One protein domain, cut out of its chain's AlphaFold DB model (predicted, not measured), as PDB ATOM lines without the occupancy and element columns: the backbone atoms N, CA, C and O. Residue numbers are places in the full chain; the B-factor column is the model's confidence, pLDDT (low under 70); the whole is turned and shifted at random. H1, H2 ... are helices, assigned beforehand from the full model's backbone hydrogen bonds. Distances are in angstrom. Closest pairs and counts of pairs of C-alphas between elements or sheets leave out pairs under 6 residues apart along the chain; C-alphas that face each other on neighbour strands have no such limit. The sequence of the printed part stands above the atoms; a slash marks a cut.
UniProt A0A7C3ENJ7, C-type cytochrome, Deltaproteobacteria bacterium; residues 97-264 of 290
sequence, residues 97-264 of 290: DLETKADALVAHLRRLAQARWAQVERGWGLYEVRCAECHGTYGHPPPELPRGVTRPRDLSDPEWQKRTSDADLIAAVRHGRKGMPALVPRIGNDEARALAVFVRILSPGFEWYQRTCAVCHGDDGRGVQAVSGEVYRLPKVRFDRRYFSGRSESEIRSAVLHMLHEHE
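Overview. This is residues 97 to 264 of the 290 residues of the protein "C-type cytochrome" of Deltaproteobacteria bacterium (UniProt A0A7C3ENJ7). Two loose helical lobes lie side by side: H1, H7, H8, H9 and H10 make one, with H7 and H10 packed crosswise on H1, and H2 to H6 make the other, with H2 and H5 packed crosswise on H6. The chain passes from the first lobe into the second after H1 and returns after H6; the long links at residues 136 to 157 and 176 to 188 belong to the second lobe, and the long link at residues 218 to 240, in the first, reaches out as far as 28 A from the mean of all C-alphas. The printed part has 168 residues with ten named helices, H1 to H10 in order, and no named strand; the class is all helix. The whole is compact, with a radius of gyration of the C-alphas of 17.3 A and spans of 45 by 38 by 30 A.

Arrangement. Start with H1, residues 98 to 112, which touches H7, residues 204 to 212: the closest C-alphas, of Ala 104 and Gly 205, are 4.2 A apart, and the lines are about perpendicular at 86 degrees. H1 also touches H10, residues 249 to 262, closest at the C-alphas of Ala 102 and Val 256, 5.9 A, at a steep tilt of 61 degrees, opposite ways. H9, residues 241 to 245, is close to H1 but not clearly touching, with the C-alphas of Arg 110 and Phe 244 at 7.5 A. H8, residues 214 to 217, and H7 meet only through their link. Now look at H2, residues 117 to 130, which touches H6, residues 189 to 199: the C-alphas of Gly 123 and Leu 195 come closest, 4.1 A, and the lines are about perpendicular at 85 degrees. H6 touches H5, residues 166 to 175, closest at the C-alphas of Ile 170 and Ala 192, 5.2 A, at a steep tilt of 59 degrees, opposite ways. H3, residues 132 to 135, and H2 meet only through their link, and H4, residues 158 to 163, touches no helix. Every O i to N i+4 pair is within hydrogen-bond range in H1, H4, H5, H6, H7, H9 and H10; in H2 it is 8 of 10, and H3 and H8 are too short for such a pair.

Along the chain. Find C-alpha 98 at (-8.913, -27.169, 4.358); from there H1 runs 20.8 A to C-alpha 112. H2 begins at C-alpha 117, (-29.400, -17.907, 20.582), and is 19.5 A long. H5 measures 14.1 A, H6 15.2 A and H7 12.5 A. H10 runs 19.9 A to C-alpha 262 at (-17.288, -24.828, -4.621).

Size, cuts and confidence. The C-alphas farthest apart are those of Gly 148 and Gly 246, 51.1 A. The printed part has no cut. Three links are long: residues 136 to 157, 176 to 188 and 218 to 240. The mean pLDDT of the printed part is 88.4; look for values under 70 at residues 225 to 232 and 263 to 264.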
ATOM      1  N   ASP A  97      -4.791 -25.320   5.886       75.88
ATOM      2  CA  ASP A  97      -5.317 -26.650   5.573       75.88
ATOM      3  C   ASP A  97      -6.854 -26.721   5.668       75.88
ATOM      4  O   ASP A  97      -7.463 -26.377   6.688       75.88
ATOM      5  N   LEU A  98      -7.469 -27.102   4.548       78.19
ATOM      6  CA  LEU A  98      -8.913 -27.169   4.358       78.19
ATOM      7  C   LEU A  98      -9.558 -28.167   5.328       78.19
ATOM      8  O   LEU A  98     -10.637 -27.902   5.863       78.19
ATOM      9  N   GLU A  99      -8.859 -29.265   5.611       79.81
ATOM     10  CA  GLU A  99      -9.311 -30.317   6.516       79.81
ATOM     11  C   GLU A  99      -9.452 -29.787   7.947       79.81
ATOM     12  O   GLU A  99     -10.522 -29.894   8.550       79.81
ATOM     13  N   THR A 100      -8.430 -29.091   8.452       84.81
ATOM     14  CA  THR A 100      -8.474 -28.442   9.773       84.81
ATOM     15  C   THR A 100      -9.650 -27.461   9.906       84.81
ATOM     16  O   THR A 100     -10.275 -27.356  10.968       84.81
ATOM     17  N   LYS A 101      -9.986 -26.725   8.836       85.25
ATOM     18  CA  LYS A 101     -11.151 -25.821   8.836       85.25
ATOM     19  C   LYS A 101     -12.459 -26.598   8.892       85.25
ATOM     20  O   LYS A 101     -13.351 -26.207   9.645       85.25
ATOM     21  N   ALA A 102     -12.572 -27.675   8.116       88.06
ATOM     22  CA  ALA A 102     -13.758 -28.518   8.110       88.06
ATOM     23  C   ALA A 102     -14.020 -29.116   9.498       88.06
ATOM     24  O   ALA A 102     -15.143 -29.020   9.986       88.06
ATOM     25  N   ASP A 103     -12.985 -29.616  10.179       90.62
ATOM     26  CA  ASP A 103     -13.075 -30.086  11.569       90.62
ATOM     27  C   ASP A 103     -13.623 -29.015  12.514       90.62
ATOM     28  O   ASP A 103     -14.601 -29.227  13.240       90.62
ATOM     29  N   ALA A 104     -13.009 -27.830  12.480       92.56
ATOM     30  CA  ALA A 104     -13.411 -26.720  13.329       92.56
ATOM     31  C   ALA A 104     -14.868 -26.300  13.063       92.56
ATOM     32  O   ALA A 104     -15.624 -26.052  14.008       92.56
ATOM     33  N   LEU A 105     -15.274 -26.248  11.791       92.94
ATOM     34  CA  LEU A 105     -16.638 -25.935  11.373       92.94
ATOM     35  C   LEU A 105     -17.629 -26.991  11.857       92.94
ATOM     36  O   LEU A 105     -18.608 -26.625  12.498       92.94
ATOM     37  N   VAL A 106     -17.372 -28.282  11.632       93.62
ATOM     38  CA  VAL A 106     -18.250 -29.371  12.099       93.62
ATOM     39  C   VAL A 106     -18.464 -29.283  13.614       93.62
ATOM     40  O   VAL A 106     -19.607 -29.326  14.083       93.62
ATOM     41  N   ALA A 107     -17.392 -29.062  14.382       93.56
ATOM     42  CA  ALA A 107     -17.480 -28.879  15.829       93.56
ATOM     43  C   ALA A 107     -18.325 -27.651  16.218       93.56
ATOM     44  O   ALA A 107     -19.114 -27.701  17.165       93.56
ATOM     45  N   HIS A 108     -18.200 -26.540  15.490       95.25
ATOM     46  CA  HIS A 108     -19.014 -25.350  15.731       95.25
ATOM     47  C   HIS A 108     -20.487 -25.550  15.357       95.25
ATOM     48  O   HIS A 108     -21.360 -25.219  16.158       95.25
ATOM     49  N   LEU A 109     -20.771 -26.170  14.211       93.62
ATOM     50  CA  LEU A 109     -22.121 -26.493  13.749       93.62
ATOM     51  C   LEU A 109     -22.892 -27.321  14.799       93.62
ATOM     52  O   LEU A 109     -24.053 -27.033  15.094       93.62
ATOM     53  N   ARG A 110     -22.229 -28.281  15.462       91.62
ATOM     54  CA  ARG A 110     -22.809 -29.042  16.590       91.62
ATOM     55  C   ARG A 110     -23.157 -28.163  17.796       91.62
ATOM     56  O   ARG A 110     -24.132 -28.451  18.497       91.62
ATOM     57  N   ARG A 111     -22.371 -27.113  18.058       91.50
ATOM     58  CA  ARG A 111     -22.642 -26.140  19.129       91.50
ATOM     59  C   ARG A 111     -23.805 -25.216  18.766       91.50
ATOM     60  O   ARG A 111     -24.616 -24.942  19.649       91.50
ATOM     61  N   LEU A 112     -23.958 -24.820  17.494       90.44
ATOM     62  CA  LEU A 112     -25.084 -23.984  17.041       90.44
ATOM     63  C   LEU A 112     -26.442 -24.604  17.416       90.44
ATOM     64  O   LEU A 112     -27.301 -23.924  17.981       90.44
ATOM     65  N   ALA A 113     -26.603 -25.915  17.196       86.88
ATOM     66  CA  ALA A 113     -27.835 -26.652  17.510       86.88
ATOM     67  C   ALA A 113     -28.213 -26.669  19.000       86.88
ATOM     68  O   ALA A 113     -29.351 -26.997  19.349       86.88
ATOM     69  N   GLN A 114     -27.259 -26.381  19.883       88.06
ATOM     70  CA  GLN A 114     -27.423 -26.449  21.336       88.06
ATOM     71  C   GLN A 114     -27.420 -25.062  21.988       88.06
ATOM     72  O   GLN A 114     -27.803 -24.926  23.150       88.06
ATOM     73  N   ALA A 115     -27.000 -24.034  21.251       91.62
ATOM     74  CA  ALA A 115     -26.831 -22.691  21.765       91.62
ATOM     75  C   ALA A 115     -28.168 -22.005  22.090       91.62
ATOM     76  O   ALA A 115     -29.190 -22.164  21.417       91.62
ATOM     77  N   ARG A 116     -28.147 -21.179  23.140       92.38
ATOM     78  CA  ARG A 116     -29.281 -20.342  23.554       92.38
ATOM     79  C   ARG A 116     -29.236 -19.019  22.793       92.38
ATOM     80  O   ARG A 116     -28.879 -18.001  23.373       92.38
ATOM     81  N   TRP A 117     -29.598 -19.032  21.512       91.69
ATOM     82  CA  TRP A 117     -29.400 -17.907  20.582       91.69
ATOM     83  C   TRP A 117     -29.888 -16.546  21.068       91.69
ATOM     84  O   TRP A 117     -29.159 -15.572  20.969       91.69
ATOM     85  N   ALA A 118     -31.046 -16.473  21.725       91.94
ATOM     86  CA  ALA A 118     -31.512 -15.210  22.300       91.94
ATOM     87  C   ALA A 118     -30.538 -14.611  23.342       91.94
ATOM     88  O   ALA A 118     -30.498 -13.397  23.529       91.94
ATOM     89  N   GLN A 119     -29.796 -15.448  24.073       94.19
ATOM     90  CA  GLN A 119     -28.743 -15.012  24.998       94.19
ATOM     91  C   GLN A 119     -27.420 -14.757  24.273       94.19
ATOM     92  O   GLN A 119     -26.736 -13.800  24.619       94.19
ATOM     93  N   VAL A 120     -27.099 -15.571  23.260       95.50
ATOM     94  CA  VAL A 120     -25.927 -15.365  22.394       95.50
ATOM     95  C   VAL A 120     -25.992 -13.988  21.738       95.50
ATOM     96  O   VAL A 120     -25.057 -13.223  21.914       95.50
ATOM     97  N   GLU A 121     -27.102 -13.630  21.090       92.38
ATOM     98  CA  GLU A 121     -27.251 -12.334  20.407       92.38
ATOM     99  C   GLU A 121     -27.141 -11.148  21.370       92.38
ATOM    100  O   GLU A 121     -26.443 -10.178  21.086       92.38
ATOM    101  N   ARG A 122     -27.760 -11.241  22.558       93.56
ATOM    102  CA  ARG A 122     -27.602 -10.206  23.596       93.56
ATOM    103  C   ARG A 122     -26.143 -10.037  24.018       93.56
ATOM    104  O   ARG A 122     -25.672  -8.912  24.155       93.56
ATOM    105  N   GLY A 123     -25.445 -11.147  24.252       95.94
ATOM    106  CA  GLY A 123     -24.036 -11.128  24.637       95.94
ATOM    107  C   GLY A 123     -23.137 -10.614  23.519       95.94
ATOM    108  O   GLY A 123     -22.229  -9.832  23.779       95.94
ATOM    109  N   TRP A 124     -23.416 -11.012  22.279       94.38
ATOM    110  CA  TRP A 124     -22.648 -10.625  21.106       94.38
ATOM    111  C   TRP A 124     -22.738  -9.121  20.850       94.38
ATOM    112  O   TRP A 124     -21.702  -8.460  20.777       94.38
ATOM    113  N   GLY A 125     -23.945  -8.549  20.828       88.19
ATOM    114  CA  GLY A 125     -24.106  -7.102  20.640       88.19
ATOM    115  C   GLY A 125     -23.340  -6.294  21.693       88.19
ATOM    116  O   GLY A 125     -22.670  -5.312  21.374       88.19
ATOM    117  N   LEU A 126     -23.346  -6.754  22.948       92.31
ATOM    118  CA  LEU A 126     -22.567  -6.121  24.010       92.31
ATOM    119  C   LEU A 126     -21.050  -6.299  23.815       92.31
ATOM    120  O   LEU A 126     -20.283  -5.358  24.027       92.31
ATOM    121  N   TYR A 127     -20.612  -7.483  23.388       94.25
ATOM    122  CA  TYR A 127     -19.208  -7.790  23.119       94.25
ATOM    123  C   TYR A 127     -18.632  -6.913  21.998       94.25
ATOM    124  O   TYR A 127     -17.537  -6.368  22.143       94.25
ATOM    125  N   GLU A 128     -19.370  -6.723  20.903       87.69
ATOM    126  CA  GLU A 128     -18.936  -5.899  19.763       87.69
ATOM    127  C   GLU A 128     -18.703  -4.438  20.130       87.69
ATOM    128  O   GLU A 128     -17.873  -3.764  19.519       87.69
ATOM    129  N   VAL A 129     -19.454  -3.936  21.108       84.00
ATOM    130  CA  VAL A 129     -19.367  -2.542  21.550       84.00
ATOM    131  C   VAL A 129     -18.312  -2.368  22.637       84.00
ATOM    132  O   VAL A 129     -17.703  -1.306  22.723       84.00
ATOM    133  N   ARG A 130     -18.097  -3.377  23.489       90.69
ATOM    134  CA  ARG A 130     -17.340  -3.197  24.742       90.69
ATOM    135  C   ARG A 130     -16.100  -4.063  24.899       90.69
ATOM    136  O   ARG A 130     -15.335  -3.840  25.833       90.69
ATOM    137  N   CYS A 131     -15.911  -5.063  24.044       92.62
ATOM    138  CA  CYS A 131     -14.853  -6.062  24.199       92.62
ATOM    139  C   CYS A 131     -14.003  -6.223  22.935       92.62
ATOM    140  O   CYS A 131     -12.790  -6.412  23.041       92.62
ATOM    141  N   ALA A 132     -14.621  -6.136  21.754       90.56
ATOM    142  CA  ALA A 132     -13.980  -6.449  20.477       90.56
ATOM    143  C   ALA A 132     -12.781  -5.548  20.129       90.56
ATOM    144  O   ALA A 132     -11.894  -5.995  19.412       90.56
ATOM    145  N   GLU A 133     -12.698  -4.326  20.658       85.94
ATOM    146  CA  GLU A 133     -11.547  -3.436  20.428       85.94
ATOM    147  C   GLU A 133     -10.229  -4.040  20.946       85.94
ATOM    148  O   GLU A 133      -9.201  -3.970  20.279       85.94
ATOM    149  N   CYS A 134     -10.271  -4.702  22.106       91.06
ATOM    150  CA  CYS A 134      -9.094  -5.341  22.700       91.06
ATOM    151  C   CYS A 134      -9.019  -6.837  22.371       91.06
ATOM    152  O   CYS A 134      -7.937  -7.381  22.159       91.06
ATOM    153  N   HIS A 135     -10.161  -7.527  22.366       93.88
ATOM    154  CA  HIS A 135     -10.225  -8.982  22.202       93.88
ATOM    155  C   HIS A 135     -10.449  -9.436  20.754       93.88
ATOM    156  O   HIS A 135     -10.410 -10.633  20.490       93.88
ATOM    157  N   GLY A 136     -10.687  -8.508  19.824       89.19
ATOM    158  CA  GLY A 136     -11.049  -8.791  18.436       89.19
ATOM    159  C   GLY A 136     -12.469  -9.336  18.279       89.19
ATOM    160  O   GLY A 136     -13.052  -9.904  19.205       89.19
ATOM    161  N   THR A 137     -13.032  -9.198  17.079       86.06
ATOM    162  CA  THR A 137     -14.409  -9.624  16.757       86.06
ATOM    163  C   THR A 137     -14.652 -11.114  17.012       86.06
ATOM    164  O   THR A 137     -15.728 -11.493  17.459       86.06
ATOM    165  N   TYR A 138     -13.640 -11.958  16.797       90.56
ATOM    166  CA  TYR A 138     -13.755 -13.415  16.932       90.56
ATOM    167  C   TYR A 138     -13.066 -13.973  18.187       90.56
ATOM    168  O   TYR A 138     -12.875 -15.181  18.302       90.56
ATOM    169  N   GLY A 139     -12.685 -13.108  19.132       93.19
ATOM    170  CA  GLY A 139     -12.010 -13.508  20.370       93.19
ATOM    171  C   GLY A 139     -10.492 -13.611  20.278       93.19
ATOM    172  O   GLY A 139      -9.850 -13.798  21.310       93.19
ATOM    173  N   HIS A 140      -9.919 -13.459  19.083       90.50
ATOM    174  CA  HIS A 140      -8.480 -13.348  18.891       90.50
ATOM    175  C   HIS A 140      -8.047 -11.865  18.945       90.50
ATOM    176  O   HIS A 140      -8.526 -11.055  18.146       90.50
ATOM    177  N   PRO A 141      -7.126 -11.472  19.846       90.62
ATOM    178  CA  PRO A 141      -6.652 -10.095  19.917       90.62
ATOM    179  C   PRO A 141      -6.092  -9.614  18.568       90.62
ATOM    180  O   PRO A 141      -5.305 -10.347  17.954       90.62
ATOM    181  N   PRO A 142      -6.447  -8.403  18.105       84.50
ATOM    182  CA  PRO A 142      -5.880  -7.836  16.886       84.50
ATOM    183  C   PRO A 142      -4.351  -7.680  17.000       84.50
ATOM    184  O   PRO A 142      -3.808  -7.670  18.111       84.50
ATOM    185  N   PRO A 143      -3.620  -7.607  15.868       80.50
ATOM    186  CA  PRO A 143      -2.169  -7.410  15.871       80.50
ATOM    187  C   PRO A 143      -1.787  -6.129  16.623       80.50
ATOM    188  O   PRO A 143      -0.915  -6.176  17.499       80.50
ATOM    189  N   GLU A 144      -2.514  -5.047  16.349       85.06
ATOM    190  CA  GLU A 144      -2.387  -3.738  16.983       85.06
ATOM    191  C   GLU A 144      -3.425  -3.570  18.093       85.06
ATOM    192  O   GLU A 144      -4.582  -3.948  17.937       85.06
ATOM    193  N   LEU A 145      -3.005  -3.009  19.227       87.00
ATOM    194  CA  LEU A 145      -3.848  -2.800  20.404       87.00
ATOM    195  C   LEU A 145      -3.782  -1.337  20.848       87.00
ATOM    196  O   LEU A 145      -2.755  -0.685  20.625       87.00
ATOM    197  N   PRO A 146      -4.818  -0.825  21.541       86.19
ATOM    198  CA  PRO A 146      -4.773   0.514  22.108       86.19
ATOM    199  C   PRO A 146      -3.572   0.695  23.047       86.19
ATOM    200  O   PRO A 146      -3.141  -0.231  23.744       86.19
ATOM    201  N   ARG A 147      -3.022   1.915  23.089       86.50
ATOM    202  CA  ARG A 147      -1.864   2.231  23.938       86.50
ATOM    203  C   ARG A 147      -2.139   1.872  25.400       86.50
ATOM    204  O   ARG A 147      -3.165   2.240  25.958       86.50
ATOM    205  N   GLY A 148      -1.188   1.178  26.024       84.44
ATOM    206  CA  GLY A 148      -1.277   0.763  27.428       84.44
ATOM    207  C   GLY A 148      -2.105  -0.502  27.675       84.44
ATOM    208  O   GLY A 148      -2.143  -0.980  28.810       84.44
ATOM    209  N   VAL A 149      -2.724  -1.091  26.646       86.44
ATOM    210  CA  VAL A 149      -3.421  -2.377  26.767       86.44
ATOM    211  C   VAL A 149      -2.406  -3.515  26.712       86.44
ATOM    212  O   VAL A 149      -1.661  -3.677  25.748       86.44
ATOM    213  N   THR A 150      -2.383  -4.338  27.761       88.38
ATOM    214  CA  THR A 150      -1.647  -5.608  27.727       88.38
ATOM    215  C   THR A 150      -2.372  -6.564  26.794       88.38
ATOM    216  O   THR A 150      -3.592  -6.683  26.894       88.38
ATOM    217  N   ARG A 151      -1.635  -7.268  25.923       92.06
ATOM    218  CA  ARG A 151      -2.223  -8.212  24.964       92.06
ATOM    219  C   ARG A 151      -3.170  -9.185  25.674       92.06
ATOM    220  O   ARG A 151      -2.696  -9.977  26.495       92.06
ATOM    221  N   PRO A 152      -4.484  -9.131  25.383       93.25
ATOM    222  CA  PRO A 152      -5.419 -10.069  25.971       93.25
ATOM    223  C   PRO A 152      -5.112 -11.481  25.494       93.25
ATOM    224  O   PRO A 152      -4.391 -11.688  24.519       93.25
ATOM    225  N   ARG A 153      -5.665 -12.481  26.173       93.94
ATOM    226  CA  ARG A 153      -5.601 -13.836  25.634       93.94
ATOM    227  C   ARG A 153      -6.573 -14.023  24.478       93.94
ATOM    228  O   ARG A 153      -7.575 -13.317  24.389       93.94
ATOM    229  N   ASP A 154      -6.312 -15.060  23.697       95.69
ATOM    230  CA  ASP A 154      -7.289 -15.614  22.776       95.69
ATOM    231  C   ASP A 154      -8.448 -16.252  23.565       95.69
ATOM    232  O   ASP A 154      -8.240 -17.144  24.398       95.69
ATOM    233  N   LEU A 155      -9.653 -15.726  23.346       96.94
ATOM    234  CA  LEU A 155     -10.909 -16.216  23.910       96.94
ATOM    235  C   LEU A 155     -11.503 -17.363  23.080       96.94
ATOM    236  O   LEU A 155     -12.399 -18.059  23.546       96.94
ATOM    237  N   SER A 156     -11.025 -17.578  21.857       95.75
ATOM    238  CA  SER A 156     -11.435 -18.692  20.997       95.75
ATOM    239  C   SER A 156     -10.640 -19.979  21.272       95.75
ATOM    240  O   SER A 156     -11.050 -21.052  20.831       95.75
ATOM    241  N   ASP A 157      -9.545 -19.884  22.039       96.00
ATOM    242  CA  ASP A 157      -8.679 -20.996  22.447       96.00
ATOM    243  C   ASP A 157      -9.483 -22.106  23.169       96.00
ATOM    244  O   ASP A 157      -9.953 -21.896  24.298       96.00
ATOM    245  N   PRO A 158      -9.620 -23.307  22.563       93.94
ATOM    246  CA  PRO A 158     -10.394 -24.407  23.134       93.94
ATOM    247  C   PRO A 158      -9.889 -24.873  24.500       93.94
ATOM    248  O   PRO A 158     -10.681 -25.267  25.356       93.94
ATOM    249  N   GLU A 159      -8.579 -24.822  24.730       95.94
ATOM    250  CA  GLU A 159      -7.979 -25.293  25.975       95.94
ATOM    251  C   GLU A 159      -8.232 -24.309  27.117       95.94
ATOM    252  O   GLU A 159      -8.502 -24.703  28.255       95.94
ATOM    253  N   TRP A 160      -8.223 -23.011  26.819       95.88
ATOM    254  CA  TRP A 160      -8.650 -21.999  27.778       95.88
ATOM    255  C   TRP A 160     -10.150 -22.060  28.071       95.88
ATOM    256  O   TRP A 160     -10.537 -21.978  29.242       95.88
ATOM    257  N   GLN A 161     -10.975 -22.241  27.037       96.56
ATOM    258  CA  GLN A 161     -12.421 -22.407  27.184       96.56
ATOM    259  C   GLN A 161     -12.740 -23.559  28.143       96.56
ATOM    260  O   GLN A 161     -13.493 -23.366  29.095       96.56
ATOM    261  N   LYS A 162     -12.110 -24.729  27.972       95.81
ATOM    262  CA  LYS A 162     -12.324 -25.895  28.850       95.81
ATOM    263  C   LYS A 162     -11.964 -25.636  30.316       95.81
ATOM    264  O   LYS A 162     -12.641 -26.147  31.201       95.81
ATOM    265  N   ARG A 163     -10.898 -24.874  30.582       96.75
ATOM    266  CA  ARG A 163     -10.388 -24.643  31.948       96.75
ATOM    267  C   ARG A 163     -11.054 -23.489  32.691       96.75
ATOM    268  O   ARG A 163     -10.910 -23.396  33.904       96.75
ATOM    269  N   THR A 164     -11.717 -22.584  31.983       96.38
ATOM    270  CA  THR A 164     -12.329 -21.396  32.592       96.38
ATOM    271  C   THR A 164     -13.780 -21.692  32.917       96.38
ATOM    272  O   THR A 164     -14.473 -22.241  32.065       96.38
ATOM    273  N   SER A 165     -14.267 -21.330  34.106       97.44
ATOM    274  CA  SER A 165     -15.683 -21.494  34.457       97.44
ATOM    275  C   SER A 165     -16.527 -20.288  34.024       97.44
ATOM    276  O   SER A 165     -16.015 -19.183  33.845       97.44
ATOM    277  N   ASP A 166     -17.844 -20.467  33.887       96.75
ATOM    278  CA  ASP A 166     -18.752 -19.345  33.594       96.75
ATOM    279  C   ASP A 166     -18.758 -18.309  34.727       96.75
ATOM    280  O   ASP A 166     -18.869 -17.111  34.469       96.75
ATOM    281  N   ALA A 167     -18.583 -18.751  35.977       97.31
ATOM    282  CA  ALA A 167     -18.466 -17.863  37.129       97.31
ATOM    283  C   ALA A 167     -17.219 -16.969  37.027       97.31
ATOM    284  O   ALA A 167     -17.316 -15.765  37.274       97.31
ATOM    285  N   ASP A 168     -16.086 -17.524  36.584       96.56
ATOM    286  CA  ASP A 168     -14.854 -16.757  36.366       96.56
ATOM    287  C   ASP A 168     -15.011 -15.745  35.229       96.56
ATOM    288  O   ASP A 168     -14.548 -14.609  35.346       96.56
ATOM    289  N   LEU A 169     -15.693 -16.126  34.139       95.94
ATOM    290  CA  LEU A 169     -15.999 -15.210  33.035       95.94
ATOM    291  C   LEU A 169     -16.871 -14.045  33.512       95.94
ATOM    292  O   LEU A 169     -16.542 -12.884  33.269       95.94
ATOM    293  N   ILE A 170     -17.951 -14.349  34.233       96.94
ATOM    294  CA  ILE A 170     -18.867 -13.344  34.784       96.94
ATOM    295  C   ILE A 170     -18.119 -12.410  35.741       96.94
ATOM    296  O   ILE A 170     -18.274 -11.191  35.651       96.94
ATOM    297  N   ALA A 171     -17.288 -12.952  36.634       95.88
ATOM    298  CA  ALA A 171     -16.504 -12.152  37.568       95.88
ATOM    299  C   ALA A 171     -15.515 -11.231  36.837       95.88
ATOM    300  O   ALA A 171     -15.474 -10.034  37.126       95.88
ATOM    301  N   ALA A 172     -14.780 -11.757  35.851       94.31
ATOM    302  CA  ALA A 172     -13.808 -10.989  35.076       94.31
ATOM    303  C   ALA A 172     -14.456  -9.829  34.308       94.31
ATOM    304  O   ALA A 172     -13.937  -8.716  34.321       94.31
ATOM    305  N   VAL A 173     -15.609 -10.055  33.678       93.69
ATOM    306  CA  VAL A 173     -16.321  -9.015  32.917       93.69
ATOM    307  C   VAL A 173     -16.898  -7.931  33.836       93.69
ATOM    308  O   VAL A 173     -16.890  -6.750  33.488       93.69
ATOM    309  N   ARG A 174     -17.394  -8.309  35.020       94.94
ATOM    310  CA  ARG A 174     -18.019  -7.362  35.959       94.94
ATOM    311  C   ARG A 174     -17.011  -6.536  36.745       94.94
ATOM    312  O   ARG A 174     -17.273  -5.370  37.038       94.94
ATOM    313  N   HIS A 175     -15.900  -7.151  37.130       94.19
ATOM    314  CA  HIS A 175     -14.965  -6.583  38.100       94.19
ATOM    315  C   HIS A 175     -13.590  -6.277  37.507       94.19
ATOM    316  O   HIS A 175     -12.762  -5.665  38.177       94.19
ATOM    317  N   GLY A 176     -13.355  -6.655  36.251       91.56
ATOM    318  CA  GLY A 176     -12.024  -6.644  35.669       91.56
ATOM    319  C   GLY A 176     -11.123  -7.713  36.291       91.56
ATOM    320  O   GLY A 176     -11.516  -8.517  37.138       91.56
ATOM    321  N   ARG A 177      -9.872  -7.723  35.845       90.31
ATOM    322  CA  ARG A 177      -8.775  -8.552  36.353       90.31
ATOM    323  C   ARG A 177      -7.443  -7.887  36.013       90.31
ATOM    324  O   ARG A 177      -7.389  -6.899  35.286       90.31
ATOM    325  N   LYS A 178      -6.329  -8.452  36.482       85.12
ATOM    326  CA  LYS A 178      -4.993  -7.977  36.087       85.12
ATOM    327  C   LYS A 178      -4.869  -7.951  34.552       85.12
ATOM    328  O   LYS A 178      -5.028  -8.992  33.917       85.12
ATOM    329  N   GLY A 179      -4.603  -6.771  33.986       82.56
ATOM    330  CA  GLY A 179      -4.482  -6.541  32.538       82.56
ATOM    331  C   GLY A 179      -5.796  -6.272  31.788       82.56
ATOM    332  O   GLY A 179      -5.744  -5.949  30.609       82.56
ATOM    333  N   MET A 180      -6.954  -6.361  32.450       90.25
ATOM    334  CA  MET A 180      -8.270  -6.023  31.891       90.25
ATOM    335  C   MET A 180      -9.043  -5.190  32.926       90.25
ATOM    336  O   MET A 180      -9.550  -5.757  33.894       90.25
ATOM    337  N   PRO A 181      -9.117  -3.858  32.785       86.94
ATOM    338  CA  PRO A 181      -9.790  -3.017  33.768       86.94
ATOM    339  C   PRO A 181     -11.289  -3.325  33.841       86.94
ATOM    340  O   PRO A 181     -11.889  -3.830  32.891       86.94
ATOM    341  N   ALA A 182     -11.906  -2.990  34.974       88.62
ATOM    342  CA  ALA A 182     -13.357  -2.992  35.070       88.62
ATOM    343  C   ALA A 182     -13.933  -1.968  34.084       88.62
ATOM    344  O   ALA A 182     -13.464  -0.831  34.004       88.62
ATOM    345  N   LEU A 183     -14.963  -2.373  33.347       89.50
ATOM    346  CA  LEU A 183     -15.604  -1.512  32.366       89.50
ATOM    347  C   LEU A 183     -16.417  -0.400  33.053       89.50
ATOM    348  O   LEU A 183     -17.074  -0.630  34.071       89.50
ATOM    349  N   VAL A 184     -16.406   0.800  32.465       87.62
ATOM    350  CA  VAL A 184     -17.247   1.943  32.865       87.62
ATOM    351  C   VAL A 184     -18.090   2.363  31.655       87.62
ATOM    352  O   VAL A 184     -17.516   2.598  30.593       87.62
ATOM    353  N   PRO A 185     -19.433   2.392  31.752       91.06
ATOM    354  CA  PRO A 185     -20.262   1.975  32.891       91.06
ATOM    355  C   PRO A 185     -20.086   0.493  33.258       91.06
ATOM    356  O   PRO A 185     -19.671  -0.306  32.414       91.06
ATOM    357  N   ARG A 186     -20.380   0.120  34.509       92.62
ATOM    358  CA  ARG A 186     -20.239  -1.272  34.974       92.62
ATOM    359  C   ARG A 186     -21.230  -2.193  34.268       92.62
ATOM    360  O   ARG A 186     -22.364  -1.801  34.029       92.62
ATOM    361  N   ILE A 187     -20.796  -3.422  33.996       94.06
ATOM    362  CA  ILE A 187     -21.635  -4.477  33.418       94.06
ATOM    363  C   ILE A 187     -22.540  -5.076  34.505       94.06
ATOM    364  O   ILE A 187     -22.066  -5.483  35.576       94.06
ATOM    365  N   GLY A 188     -23.841  -5.144  34.229       94.94
ATOM    366  CA  GLY A 188     -24.840  -5.771  35.092       94.94
ATOM    367  C   GLY A 188     -24.718  -7.299  35.147       94.94
ATOM    368  O   GLY A 188     -24.016  -7.928  34.361       94.94
ATOM    369  N   ASN A 189     -25.423  -7.938  36.084       95.25
ATOM    370  CA  ASN A 189     -25.384  -9.402  36.218       95.25
ATOM    371  C   ASN A 189     -25.926 -10.133  34.982       95.25
ATOM    372  O   ASN A 189     -25.347 -11.131  34.555       95.25
ATOM    373  N   ASP A 190     -27.031  -9.654  34.417       95.94
ATOM    374  CA  ASP A 190     -27.665 -10.305  33.268       95.94
ATOM    375  C   ASP A 190     -26.862 -10.100  31.985       95.94
ATOM    376  O   ASP A 190     -26.673 -11.042  31.219       95.94
ATOM    377  N   GLU A 191     -26.299  -8.906  31.809       96.31
ATOM    378  CA  GLU A 191     -25.346  -8.599  30.742       96.31
ATOM    379  C   GLU A 191     -24.092  -9.477  30.829       96.31
ATOM    380  O   GLU A 191     -23.666 -10.051  29.829       96.31
ATOM    381  N   ALA A 192     -23.529  -9.652  32.029       96.88
ATOM    382  CA  ALA A 192     -22.366 -10.512  32.234       96.88
ATOM    383  C   ALA A 192     -22.673 -11.986  31.933       96.88
ATOM    384  O   ALA A 192     -21.846 -12.679  31.343       96.88
ATOM    385  N   ARG A 193     -23.872 -12.466  32.293       97.56
ATOM    386  CA  ARG A 193     -24.336 -13.812  31.926       97.56
ATOM    387  C   ARG A 193     -24.485 -13.968  30.413       97.56
ATOM    388  O   ARG A 193     -24.047 -14.980  29.873       97.56
ATOM    389  N   ALA A 194     -25.062 -12.980  29.731       97.44
ATOM    390  CA  ALA A 194     -25.182 -12.994  28.274       97.44
ATOM    391  C   ALA A 194     -23.800 -12.984  27.597       97.44
ATOM    392  O   ALA A 194     -23.555 -13.783  26.692       97.44
ATOM    393  N   LEU A 195     -22.866 -12.160  28.086       97.38
ATOM    394  CA  LEU A 195     -21.476 -12.142  27.617       97.38
ATOM    395  C   LEU A 195     -20.784 -13.486  27.819       97.38
ATOM    396  O   LEU A 195     -20.138 -13.961  26.895       97.38
ATOM    397  N   ALA A 196     -20.944 -14.130  28.978       97.12
ATOM    398  CA  ALA A 196     -20.384 -15.461  29.203       97.12
ATOM    399  C   ALA A 196     -20.926 -16.472  28.179       97.12
ATOM    400  O   ALA A 196     -20.140 -17.187  27.560       97.12
ATOM    401  N   VAL A 197     -22.241 -16.469  27.920       96.94
ATOM    402  CA  VAL A 197     -22.864 -17.324  26.893       96.94
ATOM    403  C   VAL A 197     -22.284 -17.057  25.503       96.94
ATOM    404  O   VAL A 197     -21.968 -18.012  24.796       96.94
ATOM    405  N   PHE A 198     -22.106 -15.793  25.109       97.31
ATOM    406  CA  PHE A 198     -21.491 -15.458  23.822       97.31
ATOM    407  C   PHE A 198     -20.017 -15.872  23.754       97.31
ATOM    408  O   PHE A 198     -19.601 -16.502  22.784       97.31
ATOM    409  N   VAL A 199     -19.230 -15.605  24.800       96.94
ATOM    410  CA  VAL A 199     -17.819 -16.011  24.860       96.94
ATOM    411  C   VAL A 199     -17.686 -17.523  24.679       96.94
ATOM    412  O   VAL A 199     -16.756 -17.954  24.010       96.94
ATOM    413  N   ARG A 200     -18.633 -18.341  25.161       96.00
ATOM    414  CA  ARG A 200     -18.643 -19.797  24.909       96.00
ATOM    415  C   ARG A 200     -18.885 -20.204  23.461       96.00
ATOM    416  O   ARG A 200     -18.592 -21.347  23.111       96.00
ATOM    417  N   ILE A 201     -19.416 -19.319  22.623       95.50
ATOM    418  CA  ILE A 201     -19.589 -19.565  21.189       95.50
ATOM    419  C   ILE A 201     -18.273 -19.357  20.435       95.50
ATOM    420  O   ILE A 201     -18.007 -20.111  19.493       95.50
ATOM    421  N   LEU A 202     -17.405 -18.450  20.893       96.06
ATOM    422  CA  LEU A 202     -16.107 -18.181  20.269       96.06
ATOM    423  C   LEU A 202     -15.272 -19.464  20.141       96.06
ATOM    424  O   LEU A 202     -15.101 -20.229  21.090       96.06
ATOM    425  N   SER A 203     -14.796 -19.728  18.928       95.69
ATOM    426  CA  SER A 203     -13.878 -20.817  18.583       95.69
ATOM    427  C   SER A 203     -13.323 -20.576  17.176       95.69
ATOM    428  O   SER A 203     -13.947 -19.833  16.414       95.69
ATOM    429  N   PRO A 204     -12.299 -21.328  16.740       91.75
ATOM    430  CA  PRO A 204     -11.875 -21.320  15.339       91.75
ATOM    431  C   PRO A 204     -13.033 -21.605  14.368       91.75
ATOM    432  O   PRO A 204     -13.205 -20.918  13.369       91.75
ATOM    433  N   GLY A 205     -13.897 -22.573  14.692       93.12
ATOM    434  CA  GLY A 205     -15.084 -22.866  13.883       93.12
ATOM    435  C   GLY A 205     -16.129 -21.747  13.820       93.12
ATOM    436  O   GLY A 205     -16.741 -21.575  12.775       93.12
ATOM    437  N   PHE A 206     -16.319 -20.970  14.897       93.94
ATOM    438  CA  PHE A 206     -17.199 -19.796  14.884       93.94
ATOM    439  C   PHE A 206     -16.671 -18.738  13.922       93.94
ATOM    440  O   PHE A 206     -17.425 -18.249  13.091       93.94
ATOM    441  N   GLU A 207     -15.372 -18.441  13.991       88.81
ATOM    442  CA  GLU A 207     -14.721 -17.506  13.074       88.81
ATOM    443  C   GLU A 207     -14.964 -17.903  11.610       88.81
ATOM    444  O   GLU A 207     -15.422 -17.086  10.813       88.81
ATOM    445  N   TRP A 208     -14.703 -19.164  11.257       85.50
ATOM    446  CA  TRP A 208     -14.910 -19.644   9.888       85.50
ATOM    447  C   TRP A 208     -16.382 -19.665   9.480       85.50
ATOM    448  O   TRP A 208     -16.712 -19.277   8.362       85.50
ATOM    449  N   TYR A 209     -17.276 -20.067  10.381       89.50
ATOM    450  CA  TYR A 209     -18.706 -20.099  10.093       89.50
ATOM    451  C   TYR A 209     -19.249 -18.699   9.814       89.50
ATOM    452  O   TYR A 209     -19.959 -18.496   8.832       89.50
ATOM    453  N   GLN A 210     -18.864 -17.725  10.633       85.94
ATOM    454  CA  GLN A 210     -19.261 -16.331  10.471       85.94
ATOM    455  C   GLN A 210     -18.773 -15.733   9.153       85.94
ATOM    456  O   GLN A 210     -19.512 -15.034   8.465       85.94
ATOM    457  N   ARG A 211     -17.548 -16.071   8.750       78.56
ATOM    458  CA  ARG A 211     -16.929 -15.530   7.534       78.56
ATOM    459  C   ARG A 211     -17.444 -16.154   6.243       78.56
ATOM    460  O   ARG A 211     -17.347 -15.520   5.197       78.56
ATOM    461  N   THR A 212     -17.936 -17.389   6.295       77.25
ATOM    462  CA  THR A 212     -18.228 -18.162   5.078       77.25
ATOM    463  C   THR A 212     -19.679 -18.622   4.990       77.25
ATOM    464  O   THR A 212     -20.256 -18.644   3.909       77.25
ATOM    465  N   CYS A 213     -20.291 -18.994   6.111       83.75
ATOM    466  CA  CYS A 213     -21.572 -19.697   6.123       83.75
ATOM    467  C   CYS A 213     -22.737 -18.801   6.565       83.75
ATOM    468  O   CYS A 213     -23.824 -18.891   5.993       83.75
ATOM    469  N   ALA A 214     -22.525 -17.941   7.566       85.75
ATOM    470  CA  ALA A 214     -23.591 -17.190   8.235       85.75
ATOM    471  C   ALA A 214     -24.391 -16.278   7.288       85.75
ATOM    472  O   ALA A 214     -25.604 -16.166   7.440       85.75
ATOM    473  N   VAL A 215     -23.758 -15.730   6.244       78.25
ATOM    474  CA  VAL A 215     -24.431 -14.928   5.200       78.25
ATOM    475  C   VAL A 215     -25.643 -15.628   4.580       78.25
ATOM    476  O   VAL A 215     -26.657 -14.994   4.291       78.25
ATOM    477  N   CYS A 216     -25.557 -16.945   4.398       80.31
ATOM    478  CA  CYS A 216     -26.608 -17.744   3.775       80.31
ATOM    479  C   CYS A 216     -27.395 -18.560   4.805       80.31
ATOM    480  O   CYS A 216     -28.603 -18.760   4.664       80.31
ATOM    481  N   HIS A 217     -26.712 -19.049   5.839       87.75
ATOM    482  CA  HIS A 217     -27.267 -19.970   6.828       87.75
ATOM    483  C   HIS A 217     -27.766 -19.287   8.104       87.75
ATOM    484  O   HIS A 217     -28.358 -19.958   8.947       87.75
ATOM    485  N   GLY A 218     -27.568 -17.978   8.242       87.12
ATOM    486  CA  GLY A 218     -27.843 -17.226   9.461       87.12
ATOM    487  C   GLY A 218     -26.822 -17.519  10.554       87.12
ATOM    488  O   GLY A 218     -26.190 -18.579  10.581       87.12
ATOM    489  N   ASP A 219     -26.682 -16.588  11.488       89.06
ATOM    490  CA  ASP A 219     -25.779 -16.736  12.630       89.06
ATOM    491  C   ASP A 219     -26.111 -17.963  13.481       89.06
ATOM    492  O   ASP A 219     -25.215 -18.666  13.941       89.06
ATOM    493  N   ASP A 220     -27.403 -18.269  13.602       90.94
ATOM    494  CA  ASP A 220     -27.928 -19.397  14.364       90.94
ATOM    495  C   ASP A 220     -28.015 -20.717  13.582       90.94
ATOM    496  O   ASP A 220     -28.432 -21.747  14.128       90.94
ATOM    497  N   GLY A 221     -27.645 -20.698  12.300       91.38
ATOM    498  CA  GLY A 221     -27.729 -21.853  11.415       91.38
ATOM    499  C   GLY A 221     -29.140 -22.241  10.991       91.38
ATOM    500  O   GLY A 221     -29.337 -23.365  10.524       91.38
ATOM    501  N   ARG A 222     -30.142 -21.371  11.170       88.81
ATOM    502  CA  ARG A 222     -31.550 -21.658  10.838       88.81
ATOM    503  C   ARG A 222     -32.019 -21.043   9.517       88.81
ATOM    504  O   ARG A 222     -33.196 -21.201   9.170       88.81
ATOM    505  N   GLY A 223     -31.104 -20.422   8.782       84.50
ATOM    506  CA  GLY A 223     -31.334 -19.689   7.542       84.50
ATOM    507  C   GLY A 223     -31.605 -18.206   7.794       84.50
ATOM    508  O   GLY A 223     -32.122 -17.828   8.844       84.50
ATOM    509  N   VAL A 224     -31.288 -17.368   6.809       76.81
ATOM    510  CA  VAL A 224     -31.650 -15.942   6.829       76.81
ATOM    511  C   VAL A 224     -33.048 -15.739   6.235       76.81
ATOM    512  O   VAL A 224     -33.422 -16.395   5.260       76.81
ATOM    513  N   GLN A 225     -33.845 -14.847   6.826       66.38
ATOM    514  CA  GLN A 225     -35.073 -14.354   6.197       66.38
ATOM    515  C   GLN A 225     -34.712 -13.099   5.409       66.38
ATOM    516  O   GLN A 225     -34.162 -12.164   5.979       66.38
ATOM    517  N   ALA A 226     -34.990 -13.083   4.103       62.38
ATOM    518  CA  ALA A 226     -34.705 -11.916   3.278       62.38
ATOM    519  C   ALA A 226     -35.499 -10.707   3.793       62.38
ATOM    520  O   ALA A 226     -36.729 -10.724   3.791       62.38
ATOM    521  N   VAL A 227     -34.789  -9.660   4.217       58.56
ATOM    522  CA  VAL A 227     -35.397  -8.440   4.771       58.56
ATOM    523  C   VAL A 227     -36.132  -7.631   3.687       58.56
ATOM    524  O   VAL A 227     -37.046  -6.872   3.984       58.56
ATOM    525  N   SER A 228     -35.782  -7.821   2.408       57.59
ATOM    526  CA  SER A 228     -36.239  -6.974   1.294       57.59
ATOM    527  C   SER A 228     -37.425  -7.499   0.473       57.59
ATOM    528  O   SER A 228     -37.750  -6.901  -0.549       57.59
ATOM    529  N   GLY A 229     -38.074  -8.611   0.838       56.41
ATOM    530  CA  GLY A 229     -39.142  -9.212   0.014       56.41
ATOM    531  C   GLY A 229     -38.678  -9.745  -1.358       56.41
ATOM    532  O   GLY A 229     -39.460 -10.356  -2.084       56.41
ATOM    533  N   GLU A 230     -37.402  -9.560  -1.705       64.81
ATOM    534  CA  GLU A 230     -36.753 -10.131  -2.881       64.81
ATOM    535  C   GLU A 230     -36.480 -11.629  -2.663       64.81
ATOM    536  O   GLU A 230     -36.090 -12.075  -1.580       64.81
ATOM    537  N   VAL A 231     -36.673 -12.428  -3.716       62.44
ATOM    538  CA  VAL A 231     -36.517 -13.886  -3.653       62.44
ATOM    539  C   VAL A 231     -35.055 -14.269  -3.881       62.44
ATOM    540  O   VAL A 231     -34.594 -14.376  -5.015       62.44
ATOM    541  N   TYR A 232     -34.339 -14.547  -2.794       67.19
ATOM    542  CA  TYR A 232     -33.006 -15.146  -2.838       67.19
ATOM    543  C   TYR A 232     -33.093 -16.674  -2.725       67.19
ATOM    544  O   TYR A 232     -33.805 -17.206  -1.870       67.19
ATOM    545  N   ARG A 233     -32.345 -17.409  -3.565       72.50
ATOM    546  CA  ARG A 233     -32.188 -18.868  -3.412       72.50
ATOM    547  C   ARG A 233     -31.208 -19.162  -2.283       72.50
ATOM    548  O   ARG A 233     -30.030 -19.410  -2.514       72.50
ATOM    549  N   LEU A 234     -31.716 -19.114  -1.063       76.81
ATOM    550  CA  LEU A 234     -30.942 -19.411   0.131       76.81
ATOM    551  C   LEU A 234     -30.996 -20.909   0.459       76.81
ATOM    552  O   LEU A 234     -32.001 -21.573   0.165       76.81
ATOM    553  N   PRO A 235     -29.942 -21.461   1.087       79.38
ATOM    554  CA  PRO A 235     -29.970 -22.822   1.595       79.38
ATOM    555  C   PRO A 235     -31.144 -23.025   2.559       79.38
ATOM    556  O   PRO A 235     -31.357 -22.251   3.486       79.38
ATOM    557  N   LYS A 236     -31.897 -24.114   2.370       83.69
ATOM    558  CA  LYS A 236     -33.016 -24.488   3.256       83.69
ATOM    559  C   LYS A 236     -32.579 -25.307   4.475       83.69
ATOM    560  O   LYS A 236     -33.417 -25.704   5.283       83.69
ATOM    561  N   VAL A 237     -31.289 -25.629   4.571       87.31
ATOM    562  CA  VAL A 237     -30.751 -26.442   5.662       87.31
ATOM    563  C   VAL A 237     -30.846 -25.684   6.983       87.31
ATOM    564  O   VAL A 237     -30.568 -24.490   7.047       87.31
ATOM    565  N   ARG A 238     -31.233 -26.405   8.036       91.50
ATOM    566  CA  ARG A 238     -31.232 -25.921   9.415       91.50
ATOM    567  C   ARG A 238     -30.273 -26.779  10.219       91.50
ATOM    568  O   ARG A 238     -30.478 -27.986  10.297       91.50
ATOM    569  N   PHE A 239     -29.247 -26.181  10.810       91.56
ATOM    570  CA  PHE A 239     -28.266 -26.874  11.647       91.56
ATOM    571  C   PHE A 239     -28.823 -27.105  13.061       91.56
ATOM    572  O   PHE A 239     -28.324 -26.580  14.052       91.56
ATOM    573  N   ASP A 240     -29.907 -27.878  13.148       89.81
ATOM    574  CA  ASP A 240     -30.584 -28.242  14.392       89.81
ATOM    575  C   ASP A 240     -30.312 -29.701  14.798       89.81
ATOM    576  O   ASP A 240     -29.644 -30.468  14.100       89.81
ATOM    577  N   ARG A 241     -30.854 -30.118  15.951       88.56
ATOM    578  CA  ARG A 241     -30.692 -31.493  16.455       88.56
ATOM    579  C   ARG A 241     -31.140 -32.561  15.448       88.56
ATOM    580  O   ARG A 241     -30.537 -33.630  15.423       88.56
ATOM    581  N   ARG A 242     -32.152 -32.284  14.616       90.44
ATOM    582  CA  ARG A 242     -32.688 -33.230  13.624       90.44
ATOM    583  C   ARG A 242     -31.746 -33.387  12.436       90.44
ATOM    584  O   ARG A 242     -31.546 -34.505  11.966       90.44
ATOM    585  N   TYR A 243     -31.157 -32.294  11.951       91.00
ATOM    586  CA  TYR A 243     -30.136 -32.362  10.900       91.00
ATOM    587  C   TYR A 243     -28.976 -33.274  11.308       91.00
ATOM    588  O   TYR A 243     -28.497 -34.079  10.505       91.00
ATOM    589  N   PHE A 244     -28.594 -33.165  12.578       90.88
ATOM    590  CA  PHE A 244     -27.465 -33.838  13.197       90.88
ATOM    591  C   PHE A 244     -27.704 -35.286  13.621       90.88
ATOM    592  O   PHE A 244     -26.737 -36.043  13.653       90.88
ATOM    593  N   SER A 245     -28.936 -35.672  13.962       88.75
ATOM    594  CA  SER A 245     -29.262 -37.043  14.380       88.75
ATOM    595  C   SER A 245     -29.312 -38.030  13.213       88.75
ATOM    596  O   SER A 245     -29.171 -39.226  13.424       88.75
ATOM    597  N   GLY A 246     -29.544 -37.541  11.992       85.31
ATOM    598  CA  GLY A 246     -29.640 -38.367  10.787       85.31
ATOM    599  C   GLY A 246     -28.373 -38.401   9.934       85.31
ATOM    600  O   GLY A 246     -28.473 -38.783   8.776       85.31
ATOM    601  N   ARG A 247     -27.231 -37.918  10.447       91.69
ATOM    602  CA  ARG A 247     -25.978 -37.790   9.686       91.69
ATOM    603  C   ARG A 247     -24.761 -38.155  10.524       91.69
ATOM    604  O   ARG A 247     -24.595 -37.667  11.647       91.69
ATOM    605  N   SER A 248     -23.893 -38.965   9.934       91.62
ATOM    606  CA  SER A 248     -22.550 -39.250  10.430       91.62
ATOM    607  C   SER A 248     -21.654 -38.009  10.366       91.62
ATOM    608  O   SER A 248     -21.927 -37.042   9.651       91.62
ATOM    609  N   GLU A 249     -20.559 -38.019  11.131       87.94
ATOM    610  CA  GLU A 249     -19.584 -36.924  11.076       87.94
ATOM    611  C   GLU A 249     -18.910 -36.812   9.707       87.94
ATOM    612  O   GLU A 249     -18.689 -35.696   9.242       87.94
ATOM    613  N   SER A 250     -18.650 -37.935   9.032       88.69
ATOM    614  CA  SER A 250     -18.045 -37.948   7.698       88.69
ATOM    615  C   SER A 250     -18.954 -37.321   6.639       88.69
ATOM    616  O   SER A 250     -18.467 -36.563   5.805       88.69
ATOM    617  N   GLU A 251     -20.269 -37.556   6.697       93.25
ATOM    618  CA  GLU A 251     -21.234 -36.922   5.785       93.25
ATOM    619  C   GLU A 251     -21.274 -35.402   5.965       93.25
ATOM    620  O   GLU A 251     -21.256 -34.654   4.986       93.25
ATOM    621  N   ILE A 252     -21.303 -34.924   7.214       92.00
ATOM    622  CA  ILE A 252     -21.320 -33.482   7.498       92.00
ATOM    623  C   ILE A 252     -19.986 -32.858   7.083       92.00
ATOM    624  O   ILE A 252     -19.978 -31.810   6.440       92.00
ATOM    625  N   ARG A 253     -18.864 -33.514   7.403       90.88
ATOM    626  CA  ARG A 253     -17.529 -33.070   6.991       90.88
ATOM    627  C   ARG A 253     -17.434 -32.955   5.476       90.88
ATOM    628  O   ARG A 253     -17.005 -31.920   4.981       90.88
ATOM    629  N   SER A 254     -17.860 -33.984   4.746       88.94
ATOM    630  CA  SER A 254     -17.825 -33.999   3.282       88.94
ATOM    631  C   SER A 254     -18.652 -32.856   2.688       88.94
ATOM    632  O   SER A 254     -18.170 -32.157   1.801       88.94
ATOM    633  N   ALA A 255     -19.840 -32.583   3.238       89.56
ATOM    634  CA  ALA A 255     -20.651 -31.443   2.817       89.56
ATOM    635  C   ALA A 255     -19.956 -30.092   3.075       89.56
ATOM    636  O   ALA A 255     -20.012 -29.202   2.227       89.56
ATOM    637  N   VAL A 256     -19.282 -29.934   4.220       89.44
ATOM    638  CA  VAL A 256     -18.506 -28.722   4.537       89.44
ATOM    639  C   VAL A 256     -17.320 -28.559   3.587       89.44
ATOM    640  O   VAL A 256     -17.122 -27.470   3.056       89.44
ATOM    641  N   LEU A 257     -16.560 -29.627   3.335       84.81
ATOM    642  CA  LEU A 257     -15.424 -29.616   2.409       84.81
ATOM    643  C   LEU A 257     -15.858 -29.254   0.988       84.81
ATOM    644  O   LEU A 257     -15.259 -28.376   0.377       84.81
ATOM    645  N   HIS A 258     -16.938 -29.871   0.502       83.75
ATOM    646  CA  HIS A 258     -17.528 -29.543  -0.792       83.75
ATOM    647  C   HIS A 258     -17.920 -28.062  -0.860       83.75
ATOM    648  O   HIS A 258     -17.541 -27.369  -1.795       83.75
ATOM    649  N   MET A 259     -18.606 -27.536   0.160       83.75
ATOM    650  CA  MET A 259     -18.971 -26.113   0.201       83.75
ATOM    651  C   MET A 259     -17.759 -25.179   0.168       83.75
ATOM    652  O   MET A 259     -17.790 -24.176  -0.538       83.75
ATOM    653  N   LEU A 260     -16.702 -25.494   0.920       77.94
ATOM    654  CA  LEU A 260     -15.476 -24.695   0.936       77.94
ATOM    655  C   LEU A 260     -14.695 -24.769  -0.386       77.94
ATOM    656  O   LEU A 260     -13.912 -23.864  -0.660       77.94
ATOM    657  N   HIS A 261     -14.886 -25.831  -1.174       74.50
ATOM    658  CA  HIS A 261     -14.289 -25.983  -2.499       74.50
ATOM    659  C   HIS A 261     -15.079 -25.232  -3.579       74.50
ATOM    660  O   HIS A 261     -14.493 -24.510  -4.377       74.50
ATOM    661  N   GLU A 262     -16.407 -25.374  -3.580       70.38
ATOM    662  CA  GLU A 262     -17.288 -24.828  -4.621       70.38
ATOM    663  C   GLU A 262     -17.531 -23.320  -4.494       70.38
ATOM    664  O   GLU A 262     -17.776 -22.632  -5.485       70.38
ATOM    665  N   HIS A 263     -17.505 -22.789  -3.270       68.94
ATOM    666  CA  HIS A 263     -17.813 -21.388  -3.018       68.94
ATOM    667  C   HIS A 263     -16.567 -20.624  -2.584       68.94
ATOM    668  O   HIS A 263     -16.242 -20.536  -1.398       68.94
ATOM    669  N   GLU A 264     -15.894 -20.019  -3.567       57.34
ATOM    670  CA  GLU A 264     -14.852 -19.029  -3.305       57.34
ATOM    671  C   GLU A 264     -15.448 -17.827  -2.551       57.34
ATOM    672  O   GLU A 264     -16.539 -17.355  -2.898       57.34
TER     673      GLU A 264